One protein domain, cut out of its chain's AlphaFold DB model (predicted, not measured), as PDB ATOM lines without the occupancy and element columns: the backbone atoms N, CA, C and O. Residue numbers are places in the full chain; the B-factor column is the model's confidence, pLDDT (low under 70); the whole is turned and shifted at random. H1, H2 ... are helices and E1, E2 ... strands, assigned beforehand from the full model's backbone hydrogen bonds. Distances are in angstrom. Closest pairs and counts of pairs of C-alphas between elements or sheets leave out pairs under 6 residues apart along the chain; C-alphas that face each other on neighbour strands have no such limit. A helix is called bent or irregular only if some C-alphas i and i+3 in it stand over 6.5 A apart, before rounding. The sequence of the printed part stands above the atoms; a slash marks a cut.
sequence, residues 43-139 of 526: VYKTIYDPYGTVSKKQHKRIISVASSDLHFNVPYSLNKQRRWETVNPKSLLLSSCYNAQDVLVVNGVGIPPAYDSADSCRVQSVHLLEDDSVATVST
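What this domain is: This is residues 43 to 139 of the 526 residues of an uncharacterized protein of Oesophagostomum dentatum (UniProt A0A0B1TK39). A small antiparallel sheet makes a wall with one face bare; H3 packs on the other face, with H1 and H2 farther out among long loops. The 97 printed residues, under half in named elements, run H1 H2 H3 E1 E2 E3; the class is mixed. The sheet, E1 - E2 - E3, is a meander, each strand the antiparallel neighbour of the one before. The whole is compact, radius of gyration of the C-alphas 13.9 A, spanning 35 by 34 by 30 A.

How they stand to each other: H1, residues 56 to 65, and H2, residues 80 to 85, are not on the sheet. H3, residues 89 to 94, is on it at a height of 7.0 A; its closest C-alphas to E2, residues 122 to 130, are Pro 89 and His 127, 6.4 A. N 105 of E1, residues 104 to 109, is 2.9 A from O 127; N 128 is 3.0 A from O 135 of E3, residues 133 to 138. Every O i to N i+4 pair is within hydrogen-bond range in H1 and H3; irregular H2, C-alphas 81 and 84 8.5 A apart, has 0 of 2, and 1 of 3 O i to N i+3.

Where its parts are: H1, 14.5 A long, begins at C-alpha 56 (-38.990, -44.031, 16.999). E2 spans 23.7 A; E3 ends at C-alpha 138 (-9.802, -29.301, 17.343).

The domain as a whole: The printed part has no cut. Links H1 to H2 and E1 to E2 are long. Residues 110 to 122 are among 26 under pLDDT 70.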
ATOM      1  N   VAL A  43     -13.952 -47.367  21.186       84.88
ATOM      2  CA  VAL A  43     -14.796 -46.734  20.172       84.88
ATOM      3  C   VAL A  43     -16.239 -47.107  20.461       84.88
ATOM      4  O   VAL A  43     -16.549 -48.275  20.699       84.88
ATOM      5  N   TYR A  44     -17.120 -46.115  20.441       84.25
ATOM      6  CA  TYR A  44     -18.555 -46.296  20.612       84.25
ATOM      7  C   TYR A  44     -19.288 -45.563  19.488       84.25
ATOM      8  O   TYR A  44     -18.876 -44.487  19.060       84.25
ATOM      9  N   LYS A  45     -20.377 -46.156  19.000       85.12
ATOM     10  CA  LYS A  45     -21.251 -45.566  17.983       85.12
ATOM     11  C   LYS A  45     -22.593 -45.253  18.628       85.12
ATOM     12  O   LYS A  45     -23.179 -46.140  19.240       85.12
ATOM     13  N   THR A  46     -23.094 -44.030  18.511       85.88
ATOM     14  CA  THR A  46     -24.382 -43.640  19.108       85.88
ATOM     15  C   THR A  46     -25.149 -42.684  18.197       85.88
ATOM     16  O   THR A  46     -24.577 -42.142  17.253       85.88
ATOM     17  N   ILE A  47     -26.449 -42.518  18.451       82.69
ATOM     18  CA  ILE A  47     -27.307 -41.538  17.777       82.69
ATOM     19  C   ILE A  47     -27.475 -40.369  18.742       82.69
ATOM     20  O   ILE A  47     -27.999 -40.545  19.838       82.69
ATOM     21  N   TYR A  48     -27.016 -39.186  18.340       81.94
ATOM     22  CA  TYR A  48     -27.137 -37.974  19.141       81.94
ATOM     23  C   TYR A  48     -28.364 -37.172  18.690       81.94
ATOM     24  O   TYR A  48     -28.344 -36.543  17.636       81.94
ATOM     25  N   ASP A  49     -29.437 -37.219  19.481       78.88
ATOM     26  CA  ASP A  49     -30.681 -36.466  19.262       78.88
ATOM     27  C   ASP A  49     -31.125 -35.796  20.576       78.88
ATOM     28  O   ASP A  49     -32.050 -36.266  21.241       78.88
ATOM     29  N   PRO A  50     -30.445 -34.714  20.999       69.19
ATOM     30  CA  PRO A  50     -30.693 -34.078  22.295       69.19
ATOM     31  C   PRO A  50     -32.093 -33.458  22.407       69.19
ATOM     32  O   PRO A  50     -32.577 -33.223  23.509       69.19
ATOM     33  N   TYR A  51     -32.752 -33.201  21.276       71.12
ATOM     34  CA  TYR A  51     -34.071 -32.574  21.220       71.12
ATOM     35  C   TYR A  51     -35.210 -33.583  21.009       71.12
ATOM     36  O   TYR A  51     -36.362 -33.173  20.876       71.12
ATOM     37  N   GLY A  52     -34.910 -34.888  20.951       77.62
ATOM     38  CA  GLY A  52     -35.909 -35.940  20.730       77.62
ATOM     39  C   GLY A  52     -36.682 -35.784  19.414       77.62
ATOM     40  O   GLY A  52     -37.852 -36.160  19.319       77.62
ATOM     41  N   THR A  53     -36.052 -35.172  18.413       76.62
ATOM     42  CA  THR A  53     -36.668 -34.823  17.126       76.62
ATOM     43  C   THR A  53     -36.839 -36.029  16.204       76.62
ATOM     44  O   THR A  53     -37.683 -36.023  15.303       76.62
ATOM     45  N   VAL A  54     -36.075 -37.099  16.425       76.38
ATOM     46  CA  VAL A  54     -36.088 -38.309  15.610       76.38
ATOM     47  C   VAL A  54     -37.179 -39.252  16.114       76.38
ATOM     48  O   VAL A  54     -37.097 -39.850  17.184       76.38
ATOM     49  N   SER A  55     -38.214 -39.459  15.293       81.69
ATOM     50  CA  SER A  55     -39.272 -40.422  15.622       81.69
ATOM     51  C   SER A  55     -38.714 -41.834  15.864       81.69
ATOM     52  O   SER A  55     -37.773 -42.272  15.198       81.69
ATOM     53  N   LYS A  56     -39.366 -42.624  16.731       83.88
ATOM     54  CA  LYS A  56     -38.990 -44.031  16.999       83.88
ATOM     55  C   LYS A  56     -38.848 -44.873  15.720       83.88
ATOM     56  O   LYS A  56     -38.000 -45.760  15.650       83.88
ATOM     57  N   LYS A  57     -39.674 -44.603  14.700       81.88
ATOM     58  CA  LYS A  57     -39.626 -45.290  13.396       81.88
ATOM     59  C   LYS A  57     -38.365 -44.922  12.614       81.88
ATOM     60  O   LYS A  57     -37.739 -45.804  12.031       81.88
ATOM     61  N   GLN A  58     -37.978 -43.649  12.633       80.12
ATOM     62  CA  GLN A  58     -36.752 -43.176  11.995       80.12
ATOM     63  C   GLN A  58     -35.508 -43.678  12.738       80.12
ATOM     64  O   GLN A  58     -34.574 -44.145  12.099       80.12
ATOM     65  N   HIS A  59     -35.542 -43.713  14.071       79.44
ATOM     66  CA  HIS A  59     -34.475 -44.283  14.894       79.44
ATOM     67  C   HIS A  59     -34.215 -45.761  14.548       79.44
ATOM     68  O   HIS A  59     -33.077 -46.167  14.321       79.44
ATOM     69  N   LYS A  60     -35.281 -46.565  14.406       82.69
ATOM     70  CA  LYS A  60     -35.174 -47.965  13.956       82.69
ATOM     71  C   LYS A  60     -34.588 -48.090  12.547       82.69
ATOM     72  O   LYS A  60     -33.771 -48.977  12.328       82.69
ATOM     73  N   ARG A  61     -34.970 -47.203  11.619       81.75
ATOM     74  CA  ARG A  61     -34.411 -47.176  10.255       81.75
ATOM     75  C   ARG A  61     -32.913 -46.867  10.252       81.75
ATOM     76  O   ARG A  61     -32.168 -47.545   9.558       81.75
ATOM     77  N   ILE A  62     -32.472 -45.889  11.044       77.50
ATOM     78  CA  ILE A  62     -31.049 -45.524  11.160       77.50
ATOM     79  C   ILE A  62     -30.236 -46.714  11.682       77.50
ATOM     80  O   ILE A  62     -29.187 -47.038  11.130       77.50
ATOM     81  N   ILE A  63     -30.753 -47.411  12.697       80.69
ATOM     82  CA  ILE A  63     -30.101 -48.606  13.244       80.69
ATOM     83  C   ILE A  63     -30.037 -49.735  12.203       80.69
ATOM     84  O   ILE A  63     -29.007 -50.392  12.102       80.69
ATOM     85  N   SER A  64     -31.098 -49.951  11.414       74.88
ATOM     86  CA  SER A  64     -31.158 -51.057  10.445       74.88
ATOM     87  C   SER A  64     -30.330 -50.848   9.175       74.88
ATOM     88  O   SER A  64     -29.989 -51.824   8.521       74.88
ATOM     89  N   VAL A  65     -30.049 -49.598   8.790       68.88
ATOM     90  CA  VAL A  65     -29.329 -49.271   7.541       68.88
ATOM     91  C   VAL A  65     -27.805 -49.264   7.733       68.88
ATOM     92  O   VAL A  65     -27.055 -49.279   6.762       68.88
ATOM     93  N   ALA A  66     -27.317 -49.263   8.974       61.88
ATOM     94  CA  ALA A  66     -25.888 -49.198   9.245       61.88
ATOM     95  C   ALA A  66     -25.150 -50.475   8.795       61.88
ATOM     96  O   ALA A  66     -25.263 -51.520   9.426       61.88
ATOM     97  N   SER A  67     -24.332 -50.353   7.748       59.34
ATOM     98  CA  SER A  67     -23.475 -51.407   7.178       59.34
ATOM     99  C   SER A  67     -22.122 -51.584   7.886       59.34
ATOM    100  O   SER A  67     -21.284 -52.352   7.427       59.34
ATOM    101  N   SER A  68     -21.874 -50.865   8.985       68.62
ATOM    102  CA  SER A  68     -20.603 -50.927   9.716       68.62
ATOM    103  C   SER A  68     -20.568 -52.079  10.724       68.62
ATOM    104  O   SER A  68     -21.545 -52.263  11.448       68.62
ATOM    105  N   ASP A  69     -19.399 -52.692  10.929       77.62
ATOM    106  CA  ASP A  69     -19.129 -53.724  11.957       77.62
ATOM    107  C   ASP A  69     -19.310 -53.254  13.424       77.62
ATOM    108  O   ASP A  69     -19.085 -54.008  14.376       77.62
ATOM    109  N   LEU A  70     -19.677 -51.985  13.628       82.44
ATOM    110  CA  LEU A  70     -19.920 -51.369  14.928       82.44
ATOM    111  C   LEU A  70     -21.427 -51.204  15.169       82.44
ATOM    112  O   LEU A  70     -22.092 -50.394  14.517       82.44
ATOM    113  N   HIS A  71     -21.949 -51.938  16.149       83.00
ATOM    114  CA  HIS A  71     -23.316 -51.793  16.633       83.00
ATOM    115  C   HIS A  71     -23.471 -50.541  17.503       83.00
ATOM    116  O   HIS A  71     -22.549 -50.114  18.204       83.00
ATOM    117  N   PHE A  72     -24.669 -49.958  17.467       83.06
ATOM    118  CA  PHE A  72     -25.005 -48.794  18.279       83.06
ATOM    119  C   PHE A  72     -24.990 -49.131  19.773       83.06
ATOM    120  O   PHE A  72     -25.480 -50.178  20.187       83.06
ATOM    121  N   ASN A  73     -24.452 -48.208  20.569       81.19
ATOM    122  CA  ASN A  73     -24.341 -48.259  22.027       81.19
ATOM    123  C   ASN A  73     -23.549 -49.465  22.566       81.19
ATOM    124  O   ASN A  73     -23.697 -49.837  23.729       81.19
ATOM    125  N   VAL A  74     -22.672 -50.050  21.744       82.25
ATOM    126  CA  VAL A  74     -21.726 -51.091  22.161       82.25
ATOM    127  C   VAL A  74     -20.315 -50.489  22.225       82.25
ATOM    128  O   VAL A  74     -19.846 -49.951  21.219       82.25
ATOM    129  N   PRO A  75     -19.617 -50.549  23.375       82.75
ATOM    130  CA  PRO A  75     -18.230 -50.110  23.471       82.75
ATOM    131  C   PRO A  75     -17.285 -51.187  22.919       82.75
ATOM    132  O   PRO A  75     -17.244 -52.321  23.402       82.75
ATOM    133  N   TYR A  76     -16.475 -50.825  21.927       84.62
ATOM    134  CA  TYR A  76     -15.475 -51.696  21.317       84.62
ATOM    135  C   TYR A  76     -14.073 -51.279  21.747       84.62
ATOM    136  O   TYR A  76     -13.657 -50.152  21.505       84.62
ATOM    137  N   SER A  77     -13.305 -52.190  22.346       84.06
ATOM    138  CA  SER A  77     -11.887 -51.935  22.623       84.06
ATOM    139  C   SER A  77     -11.092 -51.833  21.320       84.06
ATOM    140  O   SER A  77     -11.184 -52.732  20.477       84.06
ATOM    141  N   LEU A  78     -10.261 -50.794  21.195       82.50
ATOM    142  CA  LEU A  78      -9.345 -50.640  20.060       82.50
ATOM    143  C   LEU A  78      -8.272 -51.736  20.019       82.50
ATOM    144  O   LEU A  78      -7.856 -52.164  18.944       82.50
ATOM    145  N   ASN A  79      -7.865 -52.245  21.185       82.00
ATOM    146  CA  ASN A  79      -6.856 -53.298  21.302       82.00
ATOM    147  C   ASN A  79      -7.382 -54.667  20.842       82.00
ATOM    148  O   ASN A  79      -6.640 -55.475  20.278       82.00
ATOM    149  N   LYS A  80      -8.674 -54.949  21.058       78.12
ATOM    150  CA  LYS A  80      -9.285 -56.220  20.648       78.12
ATOM    151  C   LYS A  80      -9.440 -56.247  19.125       78.12
ATOM    152  O   LYS A  80     -10.010 -55.324  18.553       78.12
ATOM    153  N   GLN A  81      -8.975 -57.329  18.493       80.50
ATOM    154  CA  GLN A  81      -8.954 -57.509  17.029       80.50
ATOM    155  C   GLN A  81      -8.106 -56.469  16.272       80.50
ATOM    156  O   GLN A  81      -8.319 -56.274  15.084       80.50
ATOM    157  N   ARG A  82      -7.151 -55.807  16.950       82.75
ATOM    158  CA  ARG A  82      -6.261 -54.798  16.346       82.75
ATOM    159  C   ARG A  82      -7.009 -53.700  15.579       82.75
ATOM    160  O   ARG A  82      -6.528 -53.190  14.575       82.75
ATOM    161  N   ARG A  83      -8.189 -53.302  16.071       82.12
ATOM    162  CA  ARG A  83      -9.019 -52.266  15.437       82.12
ATOM    163  C   ARG A  83      -8.285 -50.936  15.271       82.12
ATOM    164  O   ARG A  83      -8.621 -50.196  14.362       82.12
ATOM    165  N   TRP A  84      -7.286 -50.637  16.098       78.75
ATOM    166  CA  TRP A  84      -6.434 -49.452  15.938       78.75
ATOM    167  C   TRP A  84      -5.712 -49.376  14.574       78.75
ATOM    168  O   TRP A  84      -5.357 -48.278  14.159       78.75
ATOM    169  N   GLU A  85      -5.519 -50.495  13.862       81.75
ATOM    170  CA  GLU A  85      -4.928 -50.510  12.511       81.75
ATOM    171  C   GLU A  85      -5.910 -49.992  11.444       81.75
ATOM    172  O   GLU A  85      -5.497 -49.386  10.456       81.75
ATOM    173  N   THR A  86      -7.215 -50.209  11.636       80.31
ATOM    174  CA  THR A  86      -8.251 -49.965  10.616       80.31
ATOM    175  C   THR A  86      -9.212 -48.835  10.974       80.31
ATOM    176  O   THR A  86      -9.780 -48.195  10.086       80.31
ATOM    177  N   VAL A  87      -9.389 -48.553  12.263       82.94
ATOM    178  CA  VAL A  87     -10.312 -47.550  12.792       82.94
ATOM    179  C   VAL A  87      -9.571 -46.235  12.992       82.94
ATOM    180  O   VAL A  87      -8.850 -46.039  13.967       82.94
ATOM    181  N   ASN A  88      -9.777 -45.310  12.061       85.81
ATOM    182  CA  ASN A  88      -9.337 -43.925  12.148       85.81
ATOM    183  C   ASN A  88     -10.502 -43.002  11.740       85.81
ATOM    184  O   ASN A  88     -11.481 -43.477  11.158       85.81
ATOM    185  N   PRO A  89     -10.439 -41.688  12.023       84.31
ATOM    186  CA  PRO A  89     -11.553 -40.792  11.721       84.31
ATOM    187  C   PRO A  89     -11.983 -40.830  10.253       84.31
ATOM    188  O   PRO A  89     -13.176 -40.820   9.967       84.31
ATOM    189  N   LYS A  90     -11.028 -40.958   9.325       83.81
ATOM    190  CA  LYS A  90     -11.314 -41.042   7.892       83.81
ATOM    191  C   LYS A  90     -12.049 -42.330   7.528       83.81
ATOM    192  O   LYS A  90     -13.046 -42.258   6.822       83.81
ATOM    193  N   SER A  91     -11.610 -43.493   8.011       85.62
ATOM    194  CA  SER A  91     -12.292 -44.761   7.720       85.62
ATOM    195  C   SER A  91     -13.685 -44.821   8.345       85.62
ATOM    196  O   SER A  91     -14.617 -45.293   7.699       85.62
ATOM    197  N   LEU A  92     -13.860 -44.270   9.549       84.38
ATOM    198  CA  LEU A  92     -15.164 -44.177  10.207       84.38
ATOM    199  C   LEU A  92     -16.139 -43.285   9.430       84.38
ATOM    200  O   LEU A  92     -17.269 -43.705   9.191       84.38
ATOM    201  N   LEU A  93     -15.693 -42.106   8.993       83.12
ATOM    202  CA  LEU A  93     -16.511 -41.174   8.212       83.12
ATOM    203  C   LEU A  93     -16.832 -41.705   6.805       83.12
ATOM    204  O   LEU A  93     -17.949 -41.546   6.329       83.12
ATOM    205  N   LEU A  94     -15.883 -42.369   6.137       80.38
ATOM    206  CA  LEU A  94     -16.105 -42.930   4.797       80.38
ATOM    207  C   LEU A  94     -16.961 -44.205   4.815       80.38
ATOM    208  O   LEU A  94     -17.586 -44.539   3.815       80.38
ATOM    209  N   SER A  95     -17.007 -44.927   5.940       73.31
ATOM    210  CA  SER A  95     -17.816 -46.148   6.072       73.31
ATOM    211  C   SER A  95     -19.324 -45.890   6.182       73.31
ATOM    212  O   SER A  95     -20.123 -46.807   5.994       73.31
ATOM    213  N   SER A  96     -19.741 -44.652   6.467       67.94
ATOM    214  CA  SER A  96     -21.151 -44.265   6.527       67.94
ATOM    215  C   SER A  96     -21.676 -43.860   5.149       67.94
ATOM    216  O   SER A  96     -21.956 -42.693   4.891       67.94
ATOM    217  N   CYS A  97     -21.799 -44.824   4.241       53.66
ATOM    218  CA  CYS A  97     -22.368 -44.569   2.922       53.66
ATOM    219  C   CYS A  97     -23.911 -44.463   2.962       53.66
ATOM    220  O   CYS A  97     -24.590 -45.290   3.572       53.66
ATOM    221  N   TYR A  98     -24.442 -43.485   2.214       53.22
ATOM    222  CA  TYR A  98     -25.820 -43.387   1.688       53.22
ATOM    223  C   TYR A  98     -26.972 -42.867   2.564       53.22
ATOM    224  O   TYR A  98     -28.117 -43.220   2.296       53.22
ATOM    225  N   ASN A  99     -26.762 -41.955   3.519       54.62
ATOM    226  CA  ASN A  99     -27.893 -41.175   4.050       54.62
ATOM    227  C   ASN A  99     -27.547 -39.697   4.251       54.62
ATOM    228  O   ASN A  99     -26.426 -39.367   4.612       54.62
ATOM    229  N   ALA A 100     -28.544 -38.832   4.040       51.12
ATOM    230  CA  ALA A 100     -28.505 -37.368   4.164       51.12
ATOM    231  C   ALA A 100     -28.338 -36.866   5.620       51.12
ATOM    232  O   ALA A 100     -29.051 -35.966   6.056       51.12
ATOM    233  N   GLN A 101     -27.478 -37.513   6.408       63.69
ATOM    234  CA  GLN A 101     -27.266 -37.243   7.829       63.69
ATOM    235  C   GLN A 101     -25.804 -36.878   8.067       63.69
ATOM    236  O   GLN A 101     -24.910 -37.582   7.599       63.69
ATOM    237  N   ASP A 102     -25.573 -35.815   8.834       74.12
ATOM    238  CA  ASP A 102     -24.231 -35.370   9.200       74.12
ATOM    239  C   ASP A 102     -23.595 -36.381  10.166       74.12
ATOM    240  O   ASP A 102     -24.032 -36.545  11.309       74.12
ATOM    241  N   VAL A 103     -22.564 -37.090   9.703       79.25
ATOM    242  CA  VAL A 103     -21.786 -38.020  10.528       79.25
ATOM    243  C   VAL A 103     -20.570 -37.294  11.086       79.25
ATOM    244  O   VAL A 103     -19.798 -36.686  10.348       79.25
ATOM    245  N   LEU A 104     -20.386 -37.382  12.403       84.56
ATOM    246  CA  LEU A 104     -19.266 -36.780  13.122       84.56
ATOM    247  C   LEU A 104     -18.472 -37.870  13.843       84.56
ATOM    248  O   LEU A 104     -19.050 -38.745  14.490       84.56
ATOM    249  N   VAL A 105     -17.142 -37.789  13.789       84.00
ATOM    250  CA  VAL A 105     -16.254 -38.597  14.637       84.00
ATOM    251  C   VAL A 105     -15.681 -37.705  15.724       84.00
ATOM    252  O   VAL A 105     -14.944 -36.762  15.448       84.00
ATOM    253  N   VAL A 106     -16.017 -38.006  16.973       82.00
ATOM    254  CA  VAL A 106     -15.598 -37.222  18.135       82.00
ATOM    255  C   VAL A 106     -14.513 -37.982  18.887       82.00
ATOM    256  O   VAL A 106     -14.770 -39.045  19.448       82.00
ATOM    257  N   ASN A 107     -13.310 -37.416  18.942       82.62
ATOM    258  CA  ASN A 107     -12.265 -37.891  19.839       82.62
ATOM    259  C   ASN A 107     -12.402 -37.155  21.167       82.62
ATOM    260  O   ASN A 107     -12.384 -35.921  21.204       82.62
ATOM    261  N   GLY A 108     -12.501 -37.889  22.268       78.00
ATOM    262  CA  GLY A 108     -12.595 -37.307  23.599       78.00
ATOM    263  C   GLY A 108     -11.965 -38.189  24.667       78.00
ATOM    264  O   GLY A 108     -11.703 -39.368  24.449       78.00
ATOM    265  N   VAL A 109     -11.706 -37.589  25.826       75.31
ATOM    266  CA  VAL A 109     -11.220 -38.286  27.021       75.31
ATOM    267  C   VAL A 109     -12.340 -38.268  28.047       75.31
ATOM    268  O   VAL A 109     -12.799 -37.196  28.446       75.31
ATOM    269  N   GLY A 110     -12.786 -39.444  28.470       69.06
ATOM    270  CA  GLY A 110     -13.887 -39.597  29.412       69.06
ATOM    271  C   GLY A 110     -13.822 -40.927  30.149       69.06
ATOM    272  O   GLY A 110     -13.033 -41.811  29.810       69.06
ATOM    273  N   ILE A 111     -14.652 -41.056  31.179       59.00
ATOM    274  CA  ILE A 111     -14.880 -42.335  31.853       59.00
ATOM    275  C   ILE A 111     -15.813 -43.147  30.937       59.00
ATOM    276  O   ILE A 111     -16.774 -42.569  30.426       59.00
ATOM    277  N   PRO A 112     -15.557 -44.448  30.686       55.78
ATOM    278  CA  PRO A 112     -16.471 -45.276  29.906       55.78
ATOM    279  C   PRO A 112     -17.887 -45.155  30.481       55.78
ATOM    280  O   PRO A 112     -18.016 -45.209  31.707       55.78
ATOM    281  N   PRO A 113     -18.929 -44.985  29.650       54.09
ATOM    282  CA  PRO A 113     -20.293 -44.815  30.128       54.09
ATOM    283  C   PRO A 113     -20.758 -46.107  30.806       54.09
ATOM    284  O   PRO A 113     -21.285 -47.021  30.177       54.09
ATOM    285  N   ALA A 114     -20.524 -46.206  32.110       50.41
ATOM    286  CA  ALA A 114     -21.222 -47.138  32.967       50.41
ATOM    287  C   ALA A 114     -22.572 -46.485  33.278       50.41
ATOM    288  O   ALA A 114     -22.675 -45.701  34.213       50.41
ATOM    289  N   TYR A 115     -23.570 -46.810  32.452       46.81
ATOM    290  CA  TYR A 115     -24.978 -46.415  32.560       46.81
ATOM    291  C   TYR A 115     -25.311 -44.933  32.248       46.81
ATOM    292  O   TYR A 115     -24.929 -44.004  32.951       46.81
ATOM    293  N   ASP A 116     -26.056 -44.750  31.151       42.94
ATOM    294  CA  ASP A 116     -27.001 -43.664  30.810       42.94
ATOM    295  C   ASP A 116     -26.620 -42.172  30.863       42.94
ATOM    296  O   ASP A 116     -27.485 -41.335  30.616       42.94
ATOM    297  N   SER A 117     -25.356 -41.779  31.045       50.56
ATOM    298  CA  SER A 117     -24.961 -40.370  30.843       50.56
ATOM    299  C   SER A 117     -23.833 -40.213  29.825       50.56
ATOM    300  O   SER A 117     -22.673 -40.540  30.084       50.56
ATOM    301  N   ALA A 118     -24.176 -39.676  28.651       51.34
ATOM    302  CA  ALA A 118     -23.229 -39.283  27.604       51.34
ATOM    303  C   ALA A 118     -22.442 -37.992  27.945       51.34
ATOM    304  O   ALA A 118     -21.564 -37.592  27.181       51.34
ATOM    305  N   ASP A 119     -22.701 -37.365  29.099       51.91
ATOM    306  CA  ASP A 119     -22.295 -35.979  29.380       51.91
ATOM    307  C   ASP A 119     -20.898 -35.809  30.003       51.91
ATOM    308  O   ASP A 119     -20.474 -34.687  30.274       51.91
ATOM    309  N   SER A 120     -20.127 -36.884  30.209       55.78
ATOM    310  CA  SER A 120     -18.788 -36.775  30.832       55.78
ATOM    311  C   SER A 120     -17.605 -36.755  29.853       55.78
ATOM    312  O   SER A 120     -16.448 -36.692  30.283       55.78
ATOM    313  N   CYS A 121     -17.846 -36.801  28.538       60.97
ATOM    314  CA  CYS A 121     -16.764 -36.869  27.554       60.97
ATOM    315  C   CYS A 121     -16.160 -35.483  27.273       60.97
ATOM    316  O   CYS A 121     -16.794 -34.608  26.680       60.97
ATOM    317  N   ARG A 122     -14.889 -35.274  27.645       66.88
ATOM    318  CA  ARG A 122     -14.146 -34.067  27.260       66.88
ATOM    319  C   ARG A 122     -13.658 -34.210  25.820       66.88
ATOM    320  O   ARG A 122     -12.629 -34.837  25.571       66.88
ATOM    321  N   VAL A 123     -14.359 -33.569  24.889       73.00
ATOM    322  CA  VAL A 123     -14.000 -33.540  23.463       73.00
ATOM    323  C   VAL A 123     -12.626 -32.884  23.235       73.00
ATOM    324  O   VAL A 123     -12.348 -31.783  23.720       73.00
ATOM    325  N   GLN A 124     -11.759 -33.557  22.482       74.00
ATOM    326  CA  GLN A 124     -10.445 -33.078  22.037       74.00
ATOM    327  C   GLN A 124     -10.476 -32.616  20.577       74.00
ATOM    328  O   GLN A 124      -9.970 -31.538  20.259       74.00
ATOM    329  N   SER A 125     -11.098 -33.400  19.701       77.56
ATOM    330  CA  SER A 125     -11.300 -33.043  18.299       77.56
ATOM    331  C   SER A 125     -12.599 -33.629  17.769       77.56
ATOM    332  O   SER A 125     -13.058 -34.677  18.220       77.56
ATOM    333  N   VAL A 126     -13.185 -32.936  16.802       83.75
ATOM    334  CA  VAL A 126     -14.321 -33.399  16.011       83.75
ATOM    335  C   VAL A 126     -13.854 -33.486  14.568       83.75
ATOM    336  O   VAL A 126     -13.238 -32.551  14.063       83.75
ATOM    337  N   HIS A 127     -14.110 -34.608  13.913       84.38
ATOM    338  CA  HIS A 127     -13.808 -34.826  12.507       84.38
ATOM    339  C   HIS A 127     -15.116 -34.961  11.731       84.38
ATOM    340  O   HIS A 127     -16.039 -35.633  12.194       84.38
ATOM    341  N   LEU A 128     -15.175 -34.333  10.564       87.81
ATOM    342  CA  LEU A 128     -16.338 -34.307   9.681       87.81
ATOM    343  C   LEU A 128     -15.884 -34.375   8.218       87.81
ATOM    344  O   LEU A 128     -14.729 -34.071   7.920       87.81
ATOM    345  N   LEU A 129     -16.759 -34.829   7.321       83.56
ATOM    346  CA  LEU A 129     -16.492 -34.838   5.881       83.56
ATOM    347  C   LEU A 129     -16.973 -33.523   5.257       83.56
ATOM    348  O   LEU A 129     -18.158 -33.212   5.325       83.56
ATOM    349  N   GLU A 130     -16.055 -32.784   4.640       79.81
ATOM    350  CA  GLU A 130     -16.306 -31.607   3.800       79.81
ATOM    351  C   GLU A 130     -15.725 -31.897   2.410       79.81
ATOM    352  O   GLU A 130     -14.518 -32.119   2.285       79.81
ATOM    353  N   ASP A 131     -16.574 -31.939   1.378       78.75
ATOM    354  CA  ASP A 131     -16.181 -32.151  -0.026       78.75
ATOM    355  C   ASP A 131     -15.218 -33.345  -0.231       78.75
ATOM    356  O   ASP A 131     -14.117 -33.203  -0.762       78.75
ATOM    357  N   ASP A 132     -15.606 -34.529   0.262       77.50
ATOM    358  CA  ASP A 132     -14.816 -35.781   0.248       77.50
ATOM    359  C   ASP A 132     -13.469 -35.731   1.004       77.50
ATOM    360  O   ASP A 132     -12.676 -36.683   0.984       77.50
ATOM    361  N   SER A 133     -13.213 -34.649   1.739       77.69
ATOM    362  CA  SER A 133     -12.037 -34.466   2.585       77.69
ATOM    363  C   SER A 133     -12.416 -34.460   4.069       77.69
ATOM    364  O   SER A 133     -13.509 -34.060   4.457       77.69
ATOM    365  N   VAL A 134     -11.524 -34.951   4.937       82.25
ATOM    366  CA  VAL A 134     -11.779 -34.963   6.387       82.25
ATOM    367  C   VAL A 134     -11.327 -33.636   6.986       82.25
ATOM    368  O   VAL A 134     -10.127 -33.410   7.159       82.25
ATOM    369  N   ALA A 135     -12.281 -32.790   7.360       80.00
ATOM    370  CA  ALA A 135     -12.037 -31.598   8.154       80.00
ATOM    371  C   ALA A 135     -11.923 -31.972   9.640       80.00
ATOM    372  O   ALA A 135     -12.655 -32.818  10.155       80.00
ATOM    373  N   THR A 136     -10.973 -31.353  10.345       77.56
ATOM    374  CA  THR A 136     -10.757 -31.570  11.783       77.56
ATOM    375  C   THR A 136     -10.934 -30.262  12.536       77.56
ATOM    376  O   THR A 136     -10.148 -29.332  12.376       77.56
ATOM    377  N   VAL A 137     -11.931 -30.217  13.413       70.25
ATOM    378  CA  VAL A 137     -12.179 -29.120  14.346       70.25
ATOM    379  C   VAL A 137     -11.619 -29.525  15.708       70.25
ATOM    380  O   VAL A 137     -12.226 -30.287  16.460       70.25
ATOM    381  N   SER A 138     -10.419 -29.055  16.037       59.59
ATOM    382  CA  SER A 138      -9.802 -29.301  17.343       59.59
ATOM    383  C   SER A 138     -10.291 -28.302  18.391       59.59
ATOM    384  O   SER A 138     -10.436 -27.111  18.123       59.59
ATOM    385  N   THR A 139     -10.427 -28.737  19.646       50.59
ATOM    386  CA  THR A 139     -10.708 -27.829  20.777       50.59
ATOM    387  C   THR A 139      -9.501 -26.956  21.169       50.59
ATOM    388  O   THR A 139      -9.532 -26.252  22.181       50.59
TER     389      THR A 139